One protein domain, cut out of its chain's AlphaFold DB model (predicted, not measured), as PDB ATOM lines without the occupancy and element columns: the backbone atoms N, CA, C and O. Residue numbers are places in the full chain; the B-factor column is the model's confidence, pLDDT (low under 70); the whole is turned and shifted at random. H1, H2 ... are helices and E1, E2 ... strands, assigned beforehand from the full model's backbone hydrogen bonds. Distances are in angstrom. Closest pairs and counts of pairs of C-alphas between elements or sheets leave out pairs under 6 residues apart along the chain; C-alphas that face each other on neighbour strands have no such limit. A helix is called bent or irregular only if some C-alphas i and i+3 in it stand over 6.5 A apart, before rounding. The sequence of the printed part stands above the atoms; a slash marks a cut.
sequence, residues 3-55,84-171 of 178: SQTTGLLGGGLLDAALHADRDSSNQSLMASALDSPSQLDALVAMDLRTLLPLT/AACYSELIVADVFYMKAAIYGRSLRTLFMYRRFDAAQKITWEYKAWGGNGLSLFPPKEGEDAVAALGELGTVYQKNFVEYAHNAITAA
ATOM      1  N   SER A   3     191.230 202.276 209.112       90.88
ATOM      2  CA  SER A   3     189.870 202.822 209.036       90.88
ATOM      3  C   SER A   3     189.161 202.158 207.866       90.88
ATOM      4  O   SER A   3     189.791 201.915 206.837       90.88
ATOM      5  N   GLN A   4     187.884 201.838 208.033       91.56
ATOM      6  CA  GLN A   4     187.043 201.389 206.933       91.56
ATOM      7  C   GLN A   4     185.638 201.959 207.067       91.56
ATOM      8  O   GLN A   4     184.949 201.735 208.067       91.56
ATOM      9  N   THR A   5     185.190 202.624 206.014       86.19
ATOM     10  CA  THR A   5     183.794 203.006 205.828       86.19
ATOM     11  C   THR A   5     183.178 202.113 204.760       86.19
ATOM     12  O   THR A   5     183.759 201.951 203.694       86.19
ATOM     13  N   THR A   6     182.017 201.521 205.045       85.81
ATOM     14  CA  THR A   6     181.274 200.710 204.070       85.81
ATOM     15  C   THR A   6     179.908 201.311 203.767       85.81
ATOM     16  O   THR A   6     179.173 201.667 204.700       85.81
ATOM     17  N   GLY A   7     179.536 201.345 202.490       79.19
ATOM     18  CA  GLY A   7     178.204 201.718 202.022       79.19
ATOM     19  C   GLY A   7     177.106 200.688 202.331       79.19
ATOM     20  O   GLY A   7     177.323 199.658 202.974       79.19
ATOM     21  N   LEU A   8     175.892 200.968 201.842       73.62
ATOM     22  CA  LEU A   8     174.680 200.174 202.103       73.62
ATOM     23  C   LEU A   8     174.770 198.722 201.588       73.62
ATOM     24  O   LEU A   8     174.076 197.848 202.095       73.62
ATOM     25  N   LEU A   9     175.637 198.461 200.604       74.88
ATOM     26  CA  LEU A   9     175.794 197.157 199.951       74.88
ATOM     27  C   LEU A   9     176.941 196.300 200.523       74.88
ATOM     28  O   LEU A   9     177.313 195.299 199.920       74.88
ATOM     29  N   GLY A  10     177.497 196.657 201.686       61.94
ATOM     30  CA  GLY A  10     178.420 195.778 202.424       61.94
ATOM     31  C   GLY A  10     179.903 195.882 202.048       61.94
ATOM     32  O   GLY A  10     180.702 195.072 202.517       61.94
ATOM     33  N   GLY A  11     180.292 196.901 201.276       70.06
ATOM     34  CA  GLY A  11     181.687 197.184 200.920       70.06
ATOM     35  C   GLY A  11     182.192 196.461 199.662       70.06
ATOM     36  O   GLY A  11     181.577 195.531 199.153       70.06
ATOM     37  N   GLY A  12     183.326 196.925 199.126       78.25
ATOM     38  CA  GLY A  12     183.958 196.422 197.897       78.25
ATOM     39  C   GLY A  12     185.074 197.355 197.409       78.25
ATOM     40  O   GLY A  12     185.295 198.399 198.015       78.25
ATOM     41  N   LEU A  13     185.784 197.014 196.323       77.12
ATOM     42  CA  LEU A  13     186.908 197.833 195.821       77.12
ATOM     43  C   LEU A  13     186.483 199.251 195.400       77.12
ATOM     44  O   LEU A  13     187.175 200.211 195.724       77.12
ATOM     45  N   LEU A  14     185.338 199.388 194.721       77.94
ATOM     46  CA  LEU A  14     184.783 200.698 194.356       77.94
ATOM     47  C   LEU A  14     184.365 201.504 195.593       77.94
ATOM     48  O   LEU A  14     184.706 202.674 195.698       77.94
ATOM     49  N   ASP A  15     183.679 200.872 196.544       79.50
ATOM     50  CA  ASP A  15     183.251 201.508 197.798       79.50
ATOM     51  C   ASP A  15     184.460 201.968 198.637       79.50
ATOM     52  O   ASP A  15     184.485 203.084 199.147       79.50
ATOM     53  N   ALA A  16     185.523 201.156 198.680       79.50
ATOM     54  CA  ALA A  16     186.786 201.507 199.323       79.50
ATOM     55  C   ALA A  16     187.476 202.697 198.636       79.50
ATOM     56  O   ALA A  16     187.983 203.582 199.320       79.50
ATOM     57  N   ALA A  17     187.468 202.756 197.299       79.12
ATOM     58  CA  ALA A  17     188.012 203.895 196.561       79.12
ATOM     59  C   ALA A  17     187.214 205.185 196.833       79.12
ATOM     60  O   ALA A  17     187.810 206.236 197.049       79.12
ATOM     61  N   LEU A  18     185.881 205.097 196.906       85.69
ATOM     62  CA  LEU A  18     184.994 206.229 197.212       85.69
ATOM     63  C   LEU A  18     185.176 206.788 198.632       85.69
ATOM     64  O   LEU A  18     184.758 207.912 198.919       85.69
ATOM     65  N   HIS A  19     185.758 206.008 199.540       88.44
ATOM     66  CA  HIS A  19     185.958 206.393 200.935       88.44
ATOM     67  C   HIS A  19     187.429 206.549 201.331       88.44
ATOM     68  O   HIS A  19     187.697 206.881 202.484       88.44
ATOM     69  N   ALA A  20     188.364 206.396 200.389       86.81
ATOM     70  CA  ALA A  20     189.799 206.377 200.657       86.81
ATOM     71  C   ALA A  20     190.293 207.625 201.409       86.81
ATOM     72  O   ALA A  20     190.968 207.493 202.430       86.81
ATOM     73  N   ASP A  21     189.901 208.825 200.973       90.19
ATOM     74  CA  ASP A  21     190.325 210.078 201.614       90.19
ATOM     75  C   ASP A  21     189.770 210.209 203.036       90.19
ATOM     76  O   ASP A  21     190.472 210.606 203.969       90.19
ATOM     77  N   ARG A  22     188.506 209.811 203.231       91.50
ATOM     78  CA  ARG A  22     187.861 209.811 204.549       91.50
ATOM     79  C   ARG A  22     188.536 208.816 205.485       91.50
ATOM     80  O   ARG A  22     188.811 209.155 206.633       91.50
ATOM     81  N   ASP A  23     188.806 207.606 205.009       92.94
ATOM     82  CA  ASP A  23     189.457 206.576 205.810       92.94
ATOM     83  C   ASP A  23     190.916 206.937 206.129       92.94
ATOM     84  O   ASP A  23     191.361 206.722 207.257       92.94
ATOM     85  N   SER A  24     191.633 207.573 205.202       93.38
ATOM     86  CA  SER A  24     192.981 208.104 205.442       93.38
ATOM     87  C   SER A  24     192.990 209.217 206.500       93.38
ATOM     88  O   SER A  24     193.806 209.202 207.429       93.38
ATOM     89  N   SER A  25     192.031 210.146 206.423       93.31
ATOM     90  CA  SER A  25     191.855 211.201 207.426       93.31
ATOM     91  C   SER A  25     191.534 210.620 208.807       93.31
ATOM     92  O   SER A  25     192.224 210.914 209.787       93.31
ATOM     93  N   ASN A  26     190.575 209.692 208.885       95.31
ATOM     94  CA  ASN A  26     190.238 208.993 210.128       95.31
ATOM     95  C   ASN A  26     191.443 208.248 210.713       95.31
ATOM     96  O   ASN A  26     191.663 208.292 211.922       95.31
ATOM     97  N   GLN A  27     192.240 207.578 209.877       95.12
ATOM     98  CA  GLN A  27     193.452 206.892 210.317       95.12
ATOM     99  C   GLN A  27     194.472 207.870 210.915       95.12
ATOM    100  O   GLN A  27     195.090 207.549 211.930       95.12
ATOM    101  N   SER A  28     194.632 209.051 210.319       95.06
ATOM    102  CA  SER A  28     195.538 210.092 210.817       95.06
ATOM    103  C   SER A  28     195.063 210.653 212.161       95.06
ATOM    104  O   SER A  28     195.851 210.775 213.097       95.06
ATOM    105  N   LEU A  29     193.757 210.901 212.301       95.25
ATOM    106  CA  LEU A  29     193.160 211.328 213.567       95.25
ATOM    107  C   LEU A  29     193.307 210.258 214.655       95.25
ATOM    108  O   LEU A  29     193.736 210.565 215.766       95.25
ATOM    109  N   MET A  30     193.040 208.989 214.335       96.88
ATOM    110  CA  MET A  30     193.307 207.882 215.256       96.88
ATOM    111  C   MET A  30     194.776 207.828 215.675       96.88
ATOM    112  O   MET A  30     195.052 207.620 216.852       96.88
ATOM    113  N   ALA A  31     195.713 208.022 214.742       94.62
ATOM    114  CA  ALA A  31     197.141 208.017 215.042       94.62
ATOM    115  C   ALA A  31     197.536 209.150 215.995       94.62
ATOM    116  O   ALA A  31     198.376 208.927 216.856       94.62
ATOM    117  N   SER A  32     196.895 210.318 215.895       94.62
ATOM    118  CA  SER A  32     197.131 211.431 216.824       94.62
ATOM    119  C   SER A  32     196.598 211.185 218.242       94.62
ATOM    120  O   SER A  32     197.169 211.697 219.196       94.62
ATOM    121  N   ALA A  33     195.524 210.402 218.391       95.38
ATOM    122  CA  ALA A  33     194.873 210.156 219.684       95.38
ATOM    123  C   ALA A  33     195.303 208.845 220.361       95.38
ATOM    124  O   ALA A  33     195.163 208.686 221.570       95.38
ATOM    125  N   LEU A  34     195.761 207.872 219.576       96.31
ATOM    126  CA  LEU A  34     196.091 206.522 220.020       96.31
ATOM    127  C   LEU A  34     197.468 206.107 219.505       96.31
ATOM    128  O   LEU A  34     197.640 204.963 219.096       96.31
ATOM    129  N   ASP A  35     198.462 206.989 219.473       93.88
ATOM    130  CA  ASP A  35     199.831 206.560 219.173       93.88
ATOM    131  C   ASP A  35     200.325 205.482 220.167       93.88
ATOM    132  O   ASP A  35     199.668 205.148 221.160       93.88
ATOM    133  N   SER A  36     201.461 204.844 219.873       92.81
ATOM    134  CA  SER A  36     201.954 203.747 220.717       92.81
ATOM    135  C   SER A  36     202.168 204.151 222.187       92.81
ATOM    136  O   SER A  36     201.722 203.388 223.047       92.81
ATOM    137  N   PRO A  37     202.760 205.321 222.504       93.88
ATOM    138  CA  PRO A  37     202.815 205.821 223.877       93.88
ATOM    139  C   PRO A  37     201.435 205.972 224.529       93.88
ATOM    140  O   PRO A  37     201.222 205.407 225.598       93.88
ATOM    141  N   SER A  38     200.471 206.619 223.866       94.88
ATOM    142  CA  SER A  38     199.127 206.843 224.423       94.88
ATOM    143  C   SER A  38     198.368 205.535 224.662       94.88
ATOM    144  O   SER A  38     197.663 205.384 225.660       94.88
ATOM    145  N   GLN A  39     198.532 204.546 223.775       95.81
ATOM    146  CA  GLN A  39     197.979 203.201 223.974       95.81
ATOM    147  C   GLN A  39     198.568 202.518 225.211       95.81
ATOM    148  O   GLN A  39     197.833 201.848 225.941       95.81
ATOM    149  N   LEU A  40     199.879 202.650 225.436       94.69
ATOM    150  CA  LEU A  40     200.543 202.089 226.610       94.69
ATOM    151  C   LEU A  40     200.103 202.809 227.882       94.69
ATOM    152  O   LEU A  40     199.733 202.129 228.835       94.69
ATOM    153  N   ASP A  41     200.072 204.142 227.874       94.81
ATOM    154  CA  ASP A  41     199.604 204.967 228.994       94.81
ATOM    155  C   ASP A  41     198.173 204.591 229.398       94.81
ATOM    156  O   ASP A  41     197.898 204.335 230.572       94.81
ATOM    157  N   ALA A  42     197.277 204.440 228.418       95.12
ATOM    158  CA  ALA A  42     195.905 204.004 228.654       95.12
ATOM    159  C   ALA A  42     195.821 202.593 229.263       95.12
ATOM    160  O   ALA A  42     194.954 202.342 230.098       95.12
ATOM    161  N   LEU A  43     196.702 201.665 228.864       95.00
ATOM    162  CA  LEU A  43     196.744 200.316 229.436       95.00
ATOM    163  C   LEU A  43     197.293 200.305 230.864       95.00
ATOM    164  O   LEU A  43     196.713 199.646 231.722       95.00
ATOM    165  N   VAL A  44     198.396 201.008 231.133       91.81
ATOM    166  CA  VAL A  44     199.036 201.000 232.463       91.81
ATOM    167  C   VAL A  44     198.258 201.801 233.503       91.81
ATOM    168  O   VAL A  44     198.419 201.548 234.694       91.81
ATOM    169  N   ALA A  45     197.399 202.729 233.071       94.00
ATOM    170  CA  ALA A  45     196.453 203.417 233.943       94.00
ATOM    171  C   ALA A  45     195.341 202.490 234.473       94.00
ATOM    172  O   ALA A  45     194.691 202.816 235.466       94.00
ATOM    173  N   MET A  46     195.114 201.338 233.830       95.00
ATOM    174  CA  MET A  46     194.163 200.330 234.295       95.00
ATOM    175  C   MET A  46     194.818 199.332 235.253       95.00
ATOM    176  O   MET A  46     196.015 199.052 235.184       95.00
ATOM    177  N   ASP A  47     194.005 198.698 236.099       93.19
ATOM    178  CA  ASP A  47     194.463 197.604 236.952       93.19
ATOM    179  C   ASP A  47     194.599 196.293 236.158       93.19
ATOM    180  O   ASP A  47     193.775 195.377 236.208       93.19
ATOM    181  N   LEU A  48     195.686 196.188 235.395       92.69
ATOM    182  CA  LEU A  48     195.987 195.008 234.583       92.69
ATOM    183  C   LEU A  48     196.096 193.720 235.413       92.69
ATOM    184  O   LEU A  48     195.955 192.628 234.860       92.69
ATOM    185  N   ARG A  49     196.349 193.824 236.725       90.75
ATOM    186  CA  ARG A  49     196.484 192.664 237.616       90.75
ATOM    187  C   ARG A  49     195.146 191.993 237.889       90.75
ATOM    188  O   ARG A  49     195.132 190.781 238.083       90.75
ATOM    189  N   THR A  50     194.059 192.759 237.890       91.12
ATOM    190  CA  THR A  50     192.697 192.232 238.039       91.12
ATOM    191  C   THR A  50     192.050 191.915 236.699       91.12
ATOM    192  O   THR A  50     191.241 190.993 236.618       91.12
ATOM    193  N   LEU A  51     192.431 192.628 235.635       94.12
ATOM    194  CA  LEU A  51     191.853 192.437 234.304       94.12
ATOM    195  C   LEU A  51     192.422 191.232 233.554       94.12
ATOM    196  O   LEU A  51     191.699 190.589 232.798       94.12
ATOM    197  N   LEU A  52     193.707 190.915 233.719       92.19
ATOM    198  CA  LEU A  52     194.334 189.804 233.009       92.19
ATOM    199  C   LEU A  52     194.487 188.577 233.903       92.19
ATOM    200  O   LEU A  52     194.687 188.696 235.111       92.19
ATOM    201  N   PRO A  53     194.500 187.371 233.315       88.50
ATOM    202  CA  PRO A  53     194.689 186.148 234.074       88.50
ATOM    203  C   PRO A  53     196.188 185.923 234.359       88.50
ATOM    204  O   PRO A  53     196.798 184.974 233.844       88.50
ATOM    205  N   LEU A  54     196.773 186.840 235.140       87.75
ATOM    206  CA  LEU A  54     198.172 186.864 235.566       87.75
ATOM    207  C   LEU A  54     198.409 185.917 236.751       87.75
ATOM    208  O   LEU A  54     197.516 185.616 237.542       87.75
ATOM    209  N   THR A  55     199.654 185.469 236.910       84.44
ATOM    210  CA  THR A  55     200.060 184.752 238.128       84.44
ATOM    211  C   THR A  55     200.301 185.767 239.255       84.44
ATOM    212  O   THR A  55     200.867 186.831 238.982       84.44
ATOM    213  N   ALA A  84     212.422 184.563 233.656       86.38
ATOM    214  CA  ALA A  84     211.375 184.263 234.630       86.38
ATOM    215  C   ALA A  84     210.631 182.959 234.282       86.38
ATOM    216  O   ALA A  84     210.273 182.716 233.122       86.38
ATOM    217  N   ALA A  85     210.365 182.132 235.297       81.50
ATOM    218  CA  ALA A  85     209.598 180.896 235.137       81.50
ATOM    219  C   ALA A  85     208.144 181.179 234.715       81.50
ATOM    220  O   ALA A  85     207.587 180.469 233.883       81.50
ATOM    221  N   CYS A  86     207.565 182.263 235.238       82.31
ATOM    222  CA  CYS A  86     206.260 182.784 234.850       82.31
ATOM    223  C   CYS A  86     206.461 183.983 233.920       82.31
ATOM    224  O   CYS A  86     206.783 185.076 234.382       82.31
ATOM    225  N   TYR A  87     206.276 183.783 232.617       92.44
ATOM    226  CA  TYR A  87     206.392 184.845 231.622       92.44
ATOM    227  C   TYR A  87     205.124 184.919 230.774       92.44
ATOM    228  O   TYR A  87     204.526 183.903 230.401       92.44
ATOM    229  N   SER A  88     204.667 186.133 230.503       94.56
ATOM    230  CA  SER A  88     203.512 186.390 229.652       94.56
ATOM    231  C   SER A  88     203.703 187.701 228.914       94.56
ATOM    232  O   SER A  88     204.368 188.604 229.415       94.56
ATOM    233  N   GLU A  89     203.104 187.808 227.740       95.50
ATOM    234  CA  GLU A  89     203.117 189.034 226.950       95.50
ATOM    235  C   GLU A  89     201.694 189.427 226.598       95.50
ATOM    236  O   GLU A  89     200.891 188.586 226.187       95.50
ATOM    237  N   LEU A  90     201.426 190.723 226.718       96.19
ATOM    238  CA  LEU A  90     200.280 191.389 226.128       96.19
ATOM    239  C   LEU A  90     200.773 192.203 224.932       96.19
ATOM    240  O   LEU A  90     201.708 192.989 225.051       96.19
ATOM    241  N   ILE A  91     200.131 192.023 223.785       95.94
ATOM    242  CA  ILE A  91     200.438 192.729 222.545       95.94
ATOM    243  C   ILE A  91     199.167 193.408 222.050       95.94
ATOM    244  O   ILE A  91     198.142 192.751 221.851       95.94
ATOM    245  N   VAL A  92     199.259 194.709 221.775       95.88
ATOM    246  CA  VAL A  92     198.261 195.438 220.989       95.88
ATOM    247  C   VAL A  92     198.629 195.277 219.521       95.88
ATOM    248  O   VAL A  92     199.684 195.709 219.065       95.88
ATOM    249  N   ALA A  93     197.794 194.559 218.787       93.81
ATOM    250  CA  ALA A  93     198.102 194.117 217.435       93.81
ATOM    251  C   ALA A  93     197.576 195.068 216.367       93.81
ATOM    252  O   ALA A  93     198.158 195.177 215.288       93.81
ATOM    253  N   ASP A  94     196.411 195.660 216.608       94.88
ATOM    254  CA  ASP A  94     195.780 196.573 215.672       94.88
ATOM    255  C   ASP A  94     194.680 197.377 216.355       94.88
ATOM    256  O   ASP A  94     194.031 196.885 217.276       94.88
ATOM    257  N   VAL A  95     194.436 198.575 215.838       96.31
ATOM    258  CA  VAL A  95     193.308 199.433 216.209       96.31
ATOM    259  C   VAL A  95     192.573 199.761 214.920       96.31
ATOM    260  O   VAL A  95     193.184 200.220 213.952       96.31
ATOM    261  N   PHE A  96     191.280 199.479 214.886       96.38
ATOM    262  CA  PHE A  96     190.476 199.503 213.679       96.38
ATOM    263  C   PHE A  96     189.190 200.289 213.907       96.38
ATOM    264  O   PHE A  96     188.328 199.863 214.675       96.38
ATOM    265  N   TYR A  97     189.059 201.424 213.229       96.88
ATOM    266  CA  TYR A  97     187.784 202.114 213.107       96.88
ATOM    267  C   TYR A  97     186.960 201.484 211.991       96.88
ATOM    268  O   TYR A  97     187.462 201.255 210.888       96.88
ATOM    269  N   MET A  98     185.681 201.252 212.265       94.06
ATOM    270  CA  MET A  98     184.735 200.757 211.277       94.06
ATOM    271  C   MET A  98     183.448 201.572 211.329       94.06
ATOM    272  O   MET A  98     182.844 201.722 212.397       94.06
ATOM    273  N   LYS A  99     183.001 202.045 210.164       91.88
ATOM    274  CA  LYS A  99     181.675 202.628 209.958       91.88
ATOM    275  C   LYS A  99     180.881 201.762 208.995       91.88
ATOM    276  O   LYS A  99     181.181 201.726 207.806       91.88
ATOM    277  N   ALA A 100     179.839 201.124 209.510       86.31
ATOM    278  CA  ALA A 100     178.865 200.396 208.710       86.31
ATOM    279  C   ALA A 100     177.562 201.197 208.600       86.31
ATOM    280  O   ALA A 100     177.171 201.889 209.542       86.31
ATOM    281  N   ALA A 101     176.869 201.077 207.465       80.62
ATOM    282  CA  ALA A 101     175.608 201.783 207.230       80.62
ATOM    283  C   ALA A 101     174.522 201.427 208.267       80.62
ATOM    284  O   ALA A 101     173.797 202.309 208.712       80.62
ATOM    285  N   ILE A 102     174.449 200.155 208.681       78.69
ATOM    286  CA  ILE A 102     173.428 199.646 209.615       78.69
ATOM    287  C   ILE A 102     173.909 199.695 211.072       78.69
ATOM    288  O   ILE A 102     173.174 200.118 211.956       78.69
ATOM    289  N   TYR A 103     175.147 199.271 211.331       74.75
ATOM    290  CA  TYR A 103     175.664 199.083 212.696       74.75
ATOM    291  C   TYR A 103     176.356 200.324 213.278       74.75
ATOM    292  O   TYR A 103     176.846 200.296 214.405       74.75
ATOM    293  N   GLY A 104     176.408 201.419 212.519       90.56
ATOM    294  CA  GLY A 104     177.000 202.670 212.970       90.56
ATOM    295  C   GLY A 104     178.526 202.620 213.041       90.56
ATOM    296  O   GLY A 104     179.189 202.018 212.195       90.56
ATOM    297  N   ARG A 105     179.087 203.346 214.012       94.94
ATOM    298  CA  ARG A 105     180.530 203.570 214.169       94.94
ATOM    299  C   ARG A 105     181.047 202.764 215.349       94.94
ATOM    300  O   ARG A 105     180.427 202.763 216.408       94.94
ATOM    301  N   SER A 106     182.198 202.128 215.184       96.56
ATOM    302  CA  SER A 106     182.845 201.363 216.248       96.56
ATOM    303  C   SER A 106     184.359 201.492 216.179       96.56
ATOM    304  O   SER A 106     184.932 201.651 215.097       96.56
ATOM    305  N   LEU A 107     184.994 201.387 217.341       97.94
ATOM    306  CA  LEU A 107     186.425 201.165 217.462       97.94
ATOM    307  C   LEU A 107     186.637 199.724 217.902       97.94
ATOM    308  O   LEU A 107     186.058 199.277 218.891       97.94
ATOM    309  N   ARG A 108     187.509 199.004 217.208       97.69
ATOM    310  CA  ARG A 108     187.891 197.637 217.553       97.69
ATOM    311  C   ARG A 108     189.385 197.579 217.790       97.69
ATOM    312  O   ARG A 108     190.155 198.125 217.005       97.69
ATOM    313  N   THR A 109     189.802 196.867 218.825       98.19
ATOM    314  CA  THR A 109     191.221 196.667 219.120       98.19
ATOM    315  C   THR A 109     191.520 195.180 219.171       98.19
ATOM    316  O   THR A 109     190.844 194.425 219.868       98.19
ATOM    317  N   LEU A 110     192.509 194.743 218.393       97.25
ATOM    318  CA  LEU A 110     192.989 193.368 218.410       97.25
ATOM    319  C   LEU A 110     194.084 193.264 219.460       97.25
ATOM    320  O   LEU A 110     195.130 193.899 219.327       97.25
ATOM    321  N   PHE A 111     193.867 192.416 220.453       97.38
ATOM    322  CA  PHE A 111     194.866 192.104 221.460       97.38
ATOM    323  C   PHE A 111     195.312 190.650 221.322       97.38
ATOM    324  O   PHE A 111     194.590 189.787 220.808       97.38
ATOM    325  N   MET A 112     196.527 190.377 221.778       96.88
ATOM    326  CA  MET A 112     197.061 189.033 221.930       96.88
ATOM    327  C   MET A 112     197.717 188.926 223.297       96.88
ATOM    328  O   MET A 112     198.655 189.660 223.595       96.88
ATOM    329  N   TYR A 113     197.248 187.979 224.094       96.19
ATOM    330  CA  TYR A 113     197.846 187.606 225.360       96.19
ATOM    331  C   TYR A 113     198.410 186.203 225.217       96.19
ATOM    332  O   TYR A 113     197.724 185.298 224.739       96.19
ATOM    333  N   ARG A 114     199.663 186.011 225.608       95.31
ATOM    334  CA  ARG A 114     200.339 184.718 225.500       95.31
ATOM    335  C   ARG A 114     201.147 184.419 226.747       95.31
ATOM    336  O   ARG A 114     201.768 185.313 227.312       95.31
ATOM    337  N   ARG A 115     201.122 183.160 227.173       94.19
ATOM    338  CA  ARG A 115     201.871 182.634 228.321       94.19
ATOM    339  C   ARG A 115     202.935 181.672 227.847       94.19
ATOM    340  O   ARG A 115     202.724 180.962 226.866       94.19
ATOM    341  N   PHE A 116     204.025 181.608 228.597       93.25
ATOM    342  CA  PHE A 116     205.147 180.736 228.296       93.25
ATOM    343  C   PHE A 116     205.493 179.854 229.486       93.25
ATOM    344  O   PHE A 116     205.351 180.277 230.633       93.25
ATOM    345  N   ASP A 117     205.972 178.648 229.201       89.06
ATOM    346  CA  ASP A 117     206.624 177.794 230.192       89.06
ATOM    347  C   ASP A 117     208.107 178.161 230.373       89.06
ATOM    348  O   ASP A 117     208.651 179.035 229.687       89.06
ATOM    349  N   ALA A 118     208.775 177.472 231.300       87.00
ATOM    350  CA  ALA A 118     210.207 177.613 231.552       87.00
ATOM    351  C   ALA A 118     211.085 177.204 230.351       87.00
ATOM    352  O   ALA A 118     212.204 177.691 230.228       87.00
ATOM    353  N   ALA A 119     210.569 176.378 229.432       87.44
ATOM    354  CA  ALA A 119     211.228 176.024 228.173       87.44
ATOM    355  C   ALA A 119     211.000 177.074 227.065       87.44
ATOM    356  O   ALA A 119     211.321 176.829 225.902       87.44
ATOM    357  N   GLN A 120     210.450 178.241 227.422       88.94
ATOM    358  CA  GLN A 120     210.142 179.360 226.532       88.94
ATOM    359  C   GLN A 120     209.135 179.033 225.422       88.94
ATOM    360  O   GLN A 120     209.068 179.739 224.411       88.94
ATOM    361  N   LYS A 121     208.317 177.996 225.606       90.31
ATOM    362  CA  LYS A 121     207.258 177.621 224.669       90.31
ATOM    363  C   LYS A 121     205.941 178.244 225.089       90.31
ATOM    364  O   LYS A 121     205.640 178.340 226.276       90.31
ATOM    365  N   ILE A 122     205.141 178.647 224.103       93.62
ATOM    366  CA  ILE A 122     203.786 179.144 224.350       93.62
ATOM    367  C   ILE A 122     202.934 177.997 224.895       93.62
ATOM    368  O   ILE A 122     202.742 176.991 224.218       93.62
ATOM    369  N   THR A 123     202.395 178.173 226.097       93.00
ATOM    370  CA  THR A 123     201.463 177.222 226.726       93.00
ATOM    371  C   THR A 123     200.009 177.611 226.513       93.00
ATOM    372  O   THR A 123     199.122 176.762 226.549       93.00
ATOM    373  N   TRP A 124     199.752 178.898 226.286       94.56
ATOM    374  CA  TRP A 124     198.428 179.420 225.984       94.56
ATOM    375  C   TRP A 124     198.543 180.743 225.229       94.56
ATOM    376  O   TRP A 124     199.367 181.587 225.578       94.56
ATOM    377  N   GLU A 125     197.706 180.926 224.211       95.50
ATOM    378  CA  GLU A 125     197.590 182.149 223.417       95.50
ATOM    379  C   GLU A 125     196.101 182.479 223.276       95.50
ATOM    380  O   GLU A 125     195.307 181.626 222.879       95.50
ATOM    381  N   TYR A 126     195.724 183.714 223.592       96.62
ATOM    382  CA  TYR A 126     194.382 184.235 223.388       96.62
ATOM    383  C   TYR A 126     194.448 185.509 222.559       96.62
ATOM    384  O   TYR A 126     194.954 186.545 222.995       96.62
ATOM    385  N   LYS A 127     193.940 185.419 221.335       96.94
ATOM    386  CA  LYS A 127     193.961 186.499 220.355       96.94
ATOM    387  C   LYS A 127     192.537 186.795 219.917       96.94
ATOM    388  O   LYS A 127     191.928 185.986 219.222       96.94
ATOM    389  N   ALA A 128     192.034 187.961 220.294       97.56
ATOM    390  CA  ALA A 128     190.654 188.341 220.036       97.56
ATOM    391  C   ALA A 128     190.510 189.858 219.910       97.56
ATOM    392  O   ALA A 128     191.377 190.629 220.330       97.56
ATOM    393  N   TRP A 129     189.405 190.267 219.297       97.81
ATOM    394  CA  TRP A 129     189.000 191.662 219.231       97.81
ATOM    395  C   TRP A 129     188.174 192.011 220.469       97.81
ATOM    396  O   TRP A 129     187.266 191.257 220.802       97.81
ATOM    397  N   GLY A 130     188.449 193.159 221.082       97.62
ATOM    398  CA  GLY A 130     187.435 193.923 221.819       97.62
ATOM    399  C   GLY A 130     186.849 194.993 220.902       97.62
ATOM    400  O   GLY A 130     187.558 195.472 220.004       97.62
ATOM    401  N   GLY A 131     185.577 195.352 221.064       96.44
ATOM    402  CA  GLY A 131     184.916 196.260 220.131       96.44
ATOM    403  C   GLY A 131     183.713 196.982 220.715       96.44
ATOM    404  O   GLY A 131     182.707 196.367 221.043       96.44
ATOM    405  N   ASN A 132     183.785 198.309 220.745       98.00
ATOM    406  CA  ASN A 132     182.764 199.167 221.333       98.00
ATOM    407  C   ASN A 132     182.377 200.304 220.373       98.00
ATOM    408  O   ASN A 132     183.154 200.717 219.505       98.00
ATOM    409  N   GLY A 133     181.136 200.780 220.499       96.56
ATOM    410  CA  GLY A 133     180.575 201.834 219.650       96.56
ATOM    411  C   GLY A 133     181.194 203.214 219.899       96.56
ATOM    412  O   GLY A 133     181.680 203.495 220.992       96.56
ATOM    413  N   LEU A 134     181.140 204.072 218.877       97.19
ATOM    414  CA  LEU A 134     181.572 205.474 218.917       97.19
ATOM    415  C   LEU A 134     180.389 206.415 218.653       97.19
ATOM    416  O   LEU A 134     179.614 206.220 217.707       97.19
ATOM    417  N   SER A 135     180.291 207.467 219.458       95.25
ATOM    418  CA  SER A 135     179.228 208.476 219.411       95.25
ATOM    419  C   SER A 135     179.716 209.826 218.899       95.25
ATOM    420  O   SER A 135     178.929 210.563 218.302       95.25
ATOM    421  N   LEU A 136     180.997 210.143 219.060       95.75
ATOM    422  CA  LEU A 136     181.575 211.426 218.671       95.75
ATOM    423  C   LEU A 136     182.495 211.257 217.465       95.75
ATOM    424  O   LEU A 136     182.271 211.892 216.440       95.75
ATOM    425  N   PHE A 137     183.450 210.328 217.518       96.62
ATOM    426  CA  PHE A 137     184.417 210.146 216.434       96.62
ATOM    427  C   PHE A 137     183.775 209.571 215.152       96.62
ATOM    428  O   PHE A 137     182.969 208.638 215.234       96.62
ATOM    429  N   PRO A 138     184.136 210.039 213.940       94.12
ATOM    430  CA  PRO A 138     185.028 211.162 213.657       94.12
ATOM    431  C   PRO A 138     184.325 212.510 213.878       94.12
ATOM    432  O   PRO A 138     183.122 212.590 213.611       94.12
ATOM    433  N   PRO A 139     185.056 213.547 214.330       92.94
ATOM    434  CA  PRO A 139     184.485 214.878 214.500       92.94
ATOM    435  C   PRO A 139     184.023 215.439 213.155       92.94
ATOM    436  O   PRO A 139     184.721 215.307 212.146       92.94
ATOM    437  N   LYS A 140     182.849 216.073 213.135       89.81
ATOM    438  CA  LYS A 140     182.399 216.865 211.983       89.81
ATOM    439  C   LYS A 140     182.844 218.319 212.111       89.81
ATOM    440  O   LYS A 140     183.244 218.777 213.178       89.81
ATOM    441  N   GLU A 141     182.759 219.053 211.007       86.44
ATOM    442  CA  GLU A 141     182.985 220.496 211.014       86.44
ATOM    443  C   GLU A 141     182.054 221.183 212.025       86.44
ATOM    444  O   GLU A 141     180.855 220.904 212.068       86.44
ATOM    445  N   GLY A 142     182.626 222.045 212.869       87.56
ATOM    446  CA  GLY A 142     181.905 222.727 213.946       87.56
ATOM    447  C   GLY A 142     181.645 221.888 215.206       87.56
ATOM    448  O   GLY A 142     181.103 222.428 216.168       87.56
ATOM    449  N   GLU A 143     182.025 220.605 215.243       92.06
ATOM    450  CA  GLU A 143     181.950 219.772 216.452       92.06
ATOM    451  C   GLU A 143     183.234 219.867 217.300       92.06
ATOM    452  O   GLU A 143     184.305 220.252 216.824       92.06
ATOM    453  N   ASP A 144     183.134 219.482 218.576       93.81
ATOM    454  CA  ASP A 144     184.272 219.444 219.496       93.81
ATOM    455  C   ASP A 144     185.234 218.295 219.138       93.81
ATOM    456  O   ASP A 144     185.043 217.130 219.509       93.81
ATOM    457  N   ALA A 145     186.294 218.639 218.405       93.94
ATOM    458  CA  ALA A 145     187.337 217.699 218.016       93.94
ATOM    459  C   ALA A 145     188.078 217.100 219.222       93.94
ATOM    460  O   ALA A 145     188.469 215.933 219.171       93.94
ATOM    461  N   VAL A 146     188.242 217.851 220.314       94.94
ATOM    462  CA  VAL A 146     188.927 217.364 221.521       94.94
ATOM    463  C   VAL A 146     188.091 216.273 222.178       94.94
ATOM    464  O   VAL A 146     188.618 215.204 222.489       94.94
ATOM    465  N   ALA A 147     186.781 216.487 222.312       96.50
ATOM    466  CA  ALA A 147     185.871 215.479 222.847       96.50
ATOM    467  C   ALA A 147     185.825 214.214 221.968       96.50
ATOM    468  O   ALA A 147     185.879 213.096 222.485       96.50
ATOM    469  N   ALA A 148     185.785 214.369 220.640       96.38
ATOM    470  CA  ALA A 148     185.768 213.236 219.714       96.38
ATOM    471  C   ALA A 148     187.057 212.401 219.756       96.38
ATOM    472  O   ALA A 148     186.998 211.173 219.704       96.38
ATOM    473  N   LEU A 149     188.222 213.042 219.871       96.25
ATOM    474  CA  LEU A 149     189.495 212.336 220.018       96.25
ATOM    475  C   LEU A 149     189.640 211.717 221.417       96.25
ATOM    476  O   LEU A 149     190.107 210.585 221.534       96.25
ATOM    477  N   GLY A 150     189.166 212.394 222.466       96.56
ATOM    478  CA  GLY A 150     189.126 211.851 223.828       96.56
ATOM    479  C   GLY A 150     188.251 210.596 223.958       96.56
ATOM    480  O   GLY A 150     188.581 209.672 224.711       96.56
ATOM    481  N   GLU A 151     187.172 210.502 223.170       97.81
ATOM    482  CA  GLU A 151     186.346 209.291 223.090       97.81
ATOM    483  C   GLU A 151     187.172 208.068 222.658       97.81
ATOM    484  O   GLU A 151     186.987 206.988 223.222       97.81
ATOM    485  N   LEU A 152     188.118 208.219 221.722       97.94
ATOM    486  CA  LEU A 152     188.934 207.103 221.231       97.94
ATOM    487  C   LEU A 152     189.735 206.434 222.354       97.94
ATOM    488  O   LEU A 152     189.739 205.206 222.438       97.94
ATOM    489  N   GLY A 153     190.360 207.216 223.241       97.12
ATOM    490  CA  GLY A 153     191.081 206.697 224.411       97.12
ATOM    491  C   GLY A 153     190.161 205.944 225.374       97.12
ATOM    492  O   GLY A 153     190.479 204.841 225.822       97.12
ATOM    493  N   THR A 154     188.972 206.497 225.621       97.44
ATOM    494  CA  THR A 154     187.955 205.880 226.486       97.44
ATOM    495  C   THR A 154     187.460 204.550 225.911       97.44
ATOM    496  O   THR A 154     187.387 203.539 226.611       97.44
ATOM    497  N   VAL A 155     187.124 204.521 224.621       98.31
ATOM    498  CA  VAL A 155     186.618 203.323 223.939       98.31
ATOM    499  C   VAL A 155     187.727 202.284 223.753       98.31
ATOM    500  O   VAL A 155     187.467 201.089 223.872       98.31
ATOM    501  N   TYR A 156     188.979 202.706 223.565       98.56
ATOM    502  CA  TYR A 156     190.138 201.814 223.561       98.56
ATOM    503  C   TYR A 156     190.295 201.057 224.893       98.56
ATOM    504  O   TYR A 156     190.480 199.838 224.881       98.56
ATOM    505  N   GLN A 157     190.151 201.738 226.036       98.38
ATOM    506  CA  GLN A 157     190.169 201.081 227.350       98.38
ATOM    507  C   GLN A 157     188.989 200.112 227.516       98.38
ATOM    508  O   GLN A 157     189.182 198.980 227.956       98.38
ATOM    509  N   LYS A 158     187.779 200.494 227.076       98.44
ATOM    510  CA  LYS A 158     186.606 199.593 227.078       98.44
ATOM    511  C   LYS A 158     186.836 198.332 226.240       98.44
ATOM    512  O   LYS A 158     186.536 197.236 226.705       98.44
ATOM    513  N   ASN A 159     187.441 198.471 225.057       98.50
ATOM    514  CA  ASN A 159     187.826 197.330 224.225       98.50
ATOM    515  C   ASN A 159     188.775 196.391 224.973       98.50
ATOM    516  O   ASN A 159     188.648 195.173 224.855       98.50
ATOM    517  N   PHE A 160     189.730 196.938 225.728       98.50
ATOM    518  CA  PHE A 160     190.634 196.117 226.524       98.50
ATOM    519  C   PHE A 160     189.903 195.385 227.650       98.50
ATOM    520  O   PHE A 160     190.127 194.193 227.817       98.50
ATOM    521  N   VAL A 161     189.003 196.050 228.382       98.38
ATOM    522  CA  VAL A 161     188.211 195.417 229.452       98.38
ATOM    523  C   VAL A 161     187.372 194.257 228.912       98.38
ATOM    524  O   VAL A 161     187.403 193.164 229.476       98.38
ATOM    525  N   GLU A 162     186.673 194.459 227.793       98.19
ATOM    526  CA  GLU A 162     185.899 193.405 227.123       98.19
ATOM    527  C   GLU A 162     186.796 192.229 226.707       98.19
ATOM    528  O   GLU A 162     186.505 191.068 227.009       98.19
ATOM    529  N   TYR A 163     187.922 192.526 226.055       98.38
ATOM    530  CA  TYR A 163     188.910 191.520 225.677       98.38
ATOM    531  C   TYR A 163     189.421 190.739 226.894       98.38
ATOM    532  O   TYR A 163     189.502 189.512 226.846       98.38
ATOM    533  N   ALA A 164     189.765 191.437 227.974       97.56
ATOM    534  CA  ALA A 164     190.384 190.868 229.157       97.56
ATOM    535  C   ALA A 164     189.402 189.967 229.926       97.56
ATOM    536  O   ALA A 164     189.761 188.848 230.295       97.56
ATOM    537  N   HIS A 165     188.136 190.381 230.040       97.00
ATOM    538  CA  HIS A 165     187.054 189.537 230.549       97.00
ATOM    539  C   HIS A 165     186.943 188.229 229.750       97.00
ATOM    540  O   HIS A 165     187.006 187.138 230.317       97.00
ATOM    541  N   ASN A 166     186.879 188.326 228.418       96.62
ATOM    542  CA  ASN A 166     186.779 187.149 227.556       96.62
ATOM    543  C   ASN A 166     188.038 186.263 227.631       96.62
ATOM    544  O   ASN A 166     187.936 185.036 227.591       96.62
ATOM    545  N   ALA A 167     189.220 186.865 227.793       95.56
ATOM    546  CA  ALA A 167     190.478 186.152 227.989       95.56
ATOM    547  C   ALA A 167     190.488 185.367 229.308       95.56
ATOM    548  O   ALA A 167     190.932 184.221 229.323       95.56
ATOM    549  N   ILE A 168     189.979 185.949 230.401       93.75
ATOM    550  CA  ILE A 168     189.810 185.250 231.682       93.75
ATOM    551  C   ILE A 168     188.868 184.057 231.507       93.75
ATOM    552  O   ILE A 168     189.212 182.952 231.925       93.75
ATOM    553  N   THR A 169     187.716 184.250 230.860       93.62
ATOM    554  CA  THR A 169     186.745 183.171 230.623       93.62
ATOM    555  C   THR A 169     187.325 182.042 229.766       93.62
ATOM    556  O   THR A 169     187.053 180.871 230.024       93.62
ATOM    557  N   ALA A 170     188.145 182.376 228.766       93.25
ATOM    558  CA  ALA A 170     188.777 181.412 227.869       93.25
ATOM    559  C   ALA A 170     190.063 180.778 228.433       93.25
ATOM    560  O   ALA A 170     190.610 179.853 227.825       93.25
ATOM    561  N   ALA A 171     190.591 181.280 229.553       90.50
ATOM    562  CA  ALA A 171     191.839 180.785 230.107       90.50
ATOM    563  C   ALA A 171     191.690 179.338 230.599       90.50
ATOM    564  O   ALA A 171     190.706 179.002 231.264       90.50
TER     565      ALA A 171
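This is residues 3 to 55 and 84 to 171 of the 178 residues of an uncharacterized protein of Novosphingobium sp. ST904 (UniProt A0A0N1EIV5). A long, twisted sheet of three long strands, E2, E3 and E4, with the short E1 beside E2, has helices over one face and its other face bare. The long H4 runs slantwise over E3 and E4, while the kinked H1 covers E1 and E2 and reaches H4 with its residues 29 to 33; the small H2 and H3 pack farther along H4. The printed part has 141 residues, with four named helices and four named strands in the order E1 H1 H2 H3 E2 E3 E4 H4; the sheet, ordered E1 E2 E3 E4, is mixed, and so is the class, helices and strands. The whole is elongated, 52 by 32 by 22 A, and only just compact, close to loose, with a radius of gyration of the C-alphas of 17.2 A.

Start at edge strand E1, residues 3 to 5, parallel to E2, residues 87 to 100; N 4 and O 97 are 2.9 A apart, within hydrogen-bond range. E2, E3, residues 104 to 116, and E4, residues 122 to 133, form a meander, each strand the antiparallel neighbour of the one before, in two hairpins. Look for N 91 and O 112, 2.8 A, and N 109 and O 130, 2.9 A, both within range. H1, residues 13 to 33, and H4, residues 145 to 170, are on the same face, giving two layers, helices over a sheet. H1 is over E1 and E2 at a height over the sheet of 4.9 A; H4 is over E3 and E4 at 7.3 A, its closest C-alphas to E4 being those of Asn 159 and Gly 130, 4.2 A apart. H4 is the hub. It touches H1 about perpendicular, at 85 degrees, closest at C-alphas 149 and 33, 5.8 A. It touches H2, residues 36 to 44, at a steep tilt of 56 degrees, the same way, closest at C-alphas 157 and 42, 6.6 A. It touches H3, residues 48 to 51, closest at C-alphas 164 and 51, 5.6 A. H2 only grazes the sheet; H3 is not on it. Every O i to N i+4 pair is within range in H2, 15 of 17 in H1 and 20 of 22 in H4; H3 is too short for one.

Find C-alpha 3 at (189.870, 202.822, 209.036), where E1 begins; it spans 6.9 A. H1 spans 28.0 A and is irregular, C-alphas 18 and 21 being 7.9 A apart, with a kink of 60 degrees near residue 20. H2 spans 12.4 A and H3 4.9 A. From C-alpha 87 at (206.392, 184.845, 231.622), E2 spans 39.0 A, then E3 38.8 A and E4 32.8 A. H4 spans 37.6 A, to C-alpha 170 at (188.777, 181.412, 227.869).

The two C-alphas farthest apart, those of Ala 119 and Gly 142, are 57.0 A apart. Residues 56 to 83 are not printed; C-alphas 55 and 84 are 11.9 A apart across this cut. E4 to H4 is a long link. The mean pLDDT of the printed part is 92.1, with residue 10 under 70.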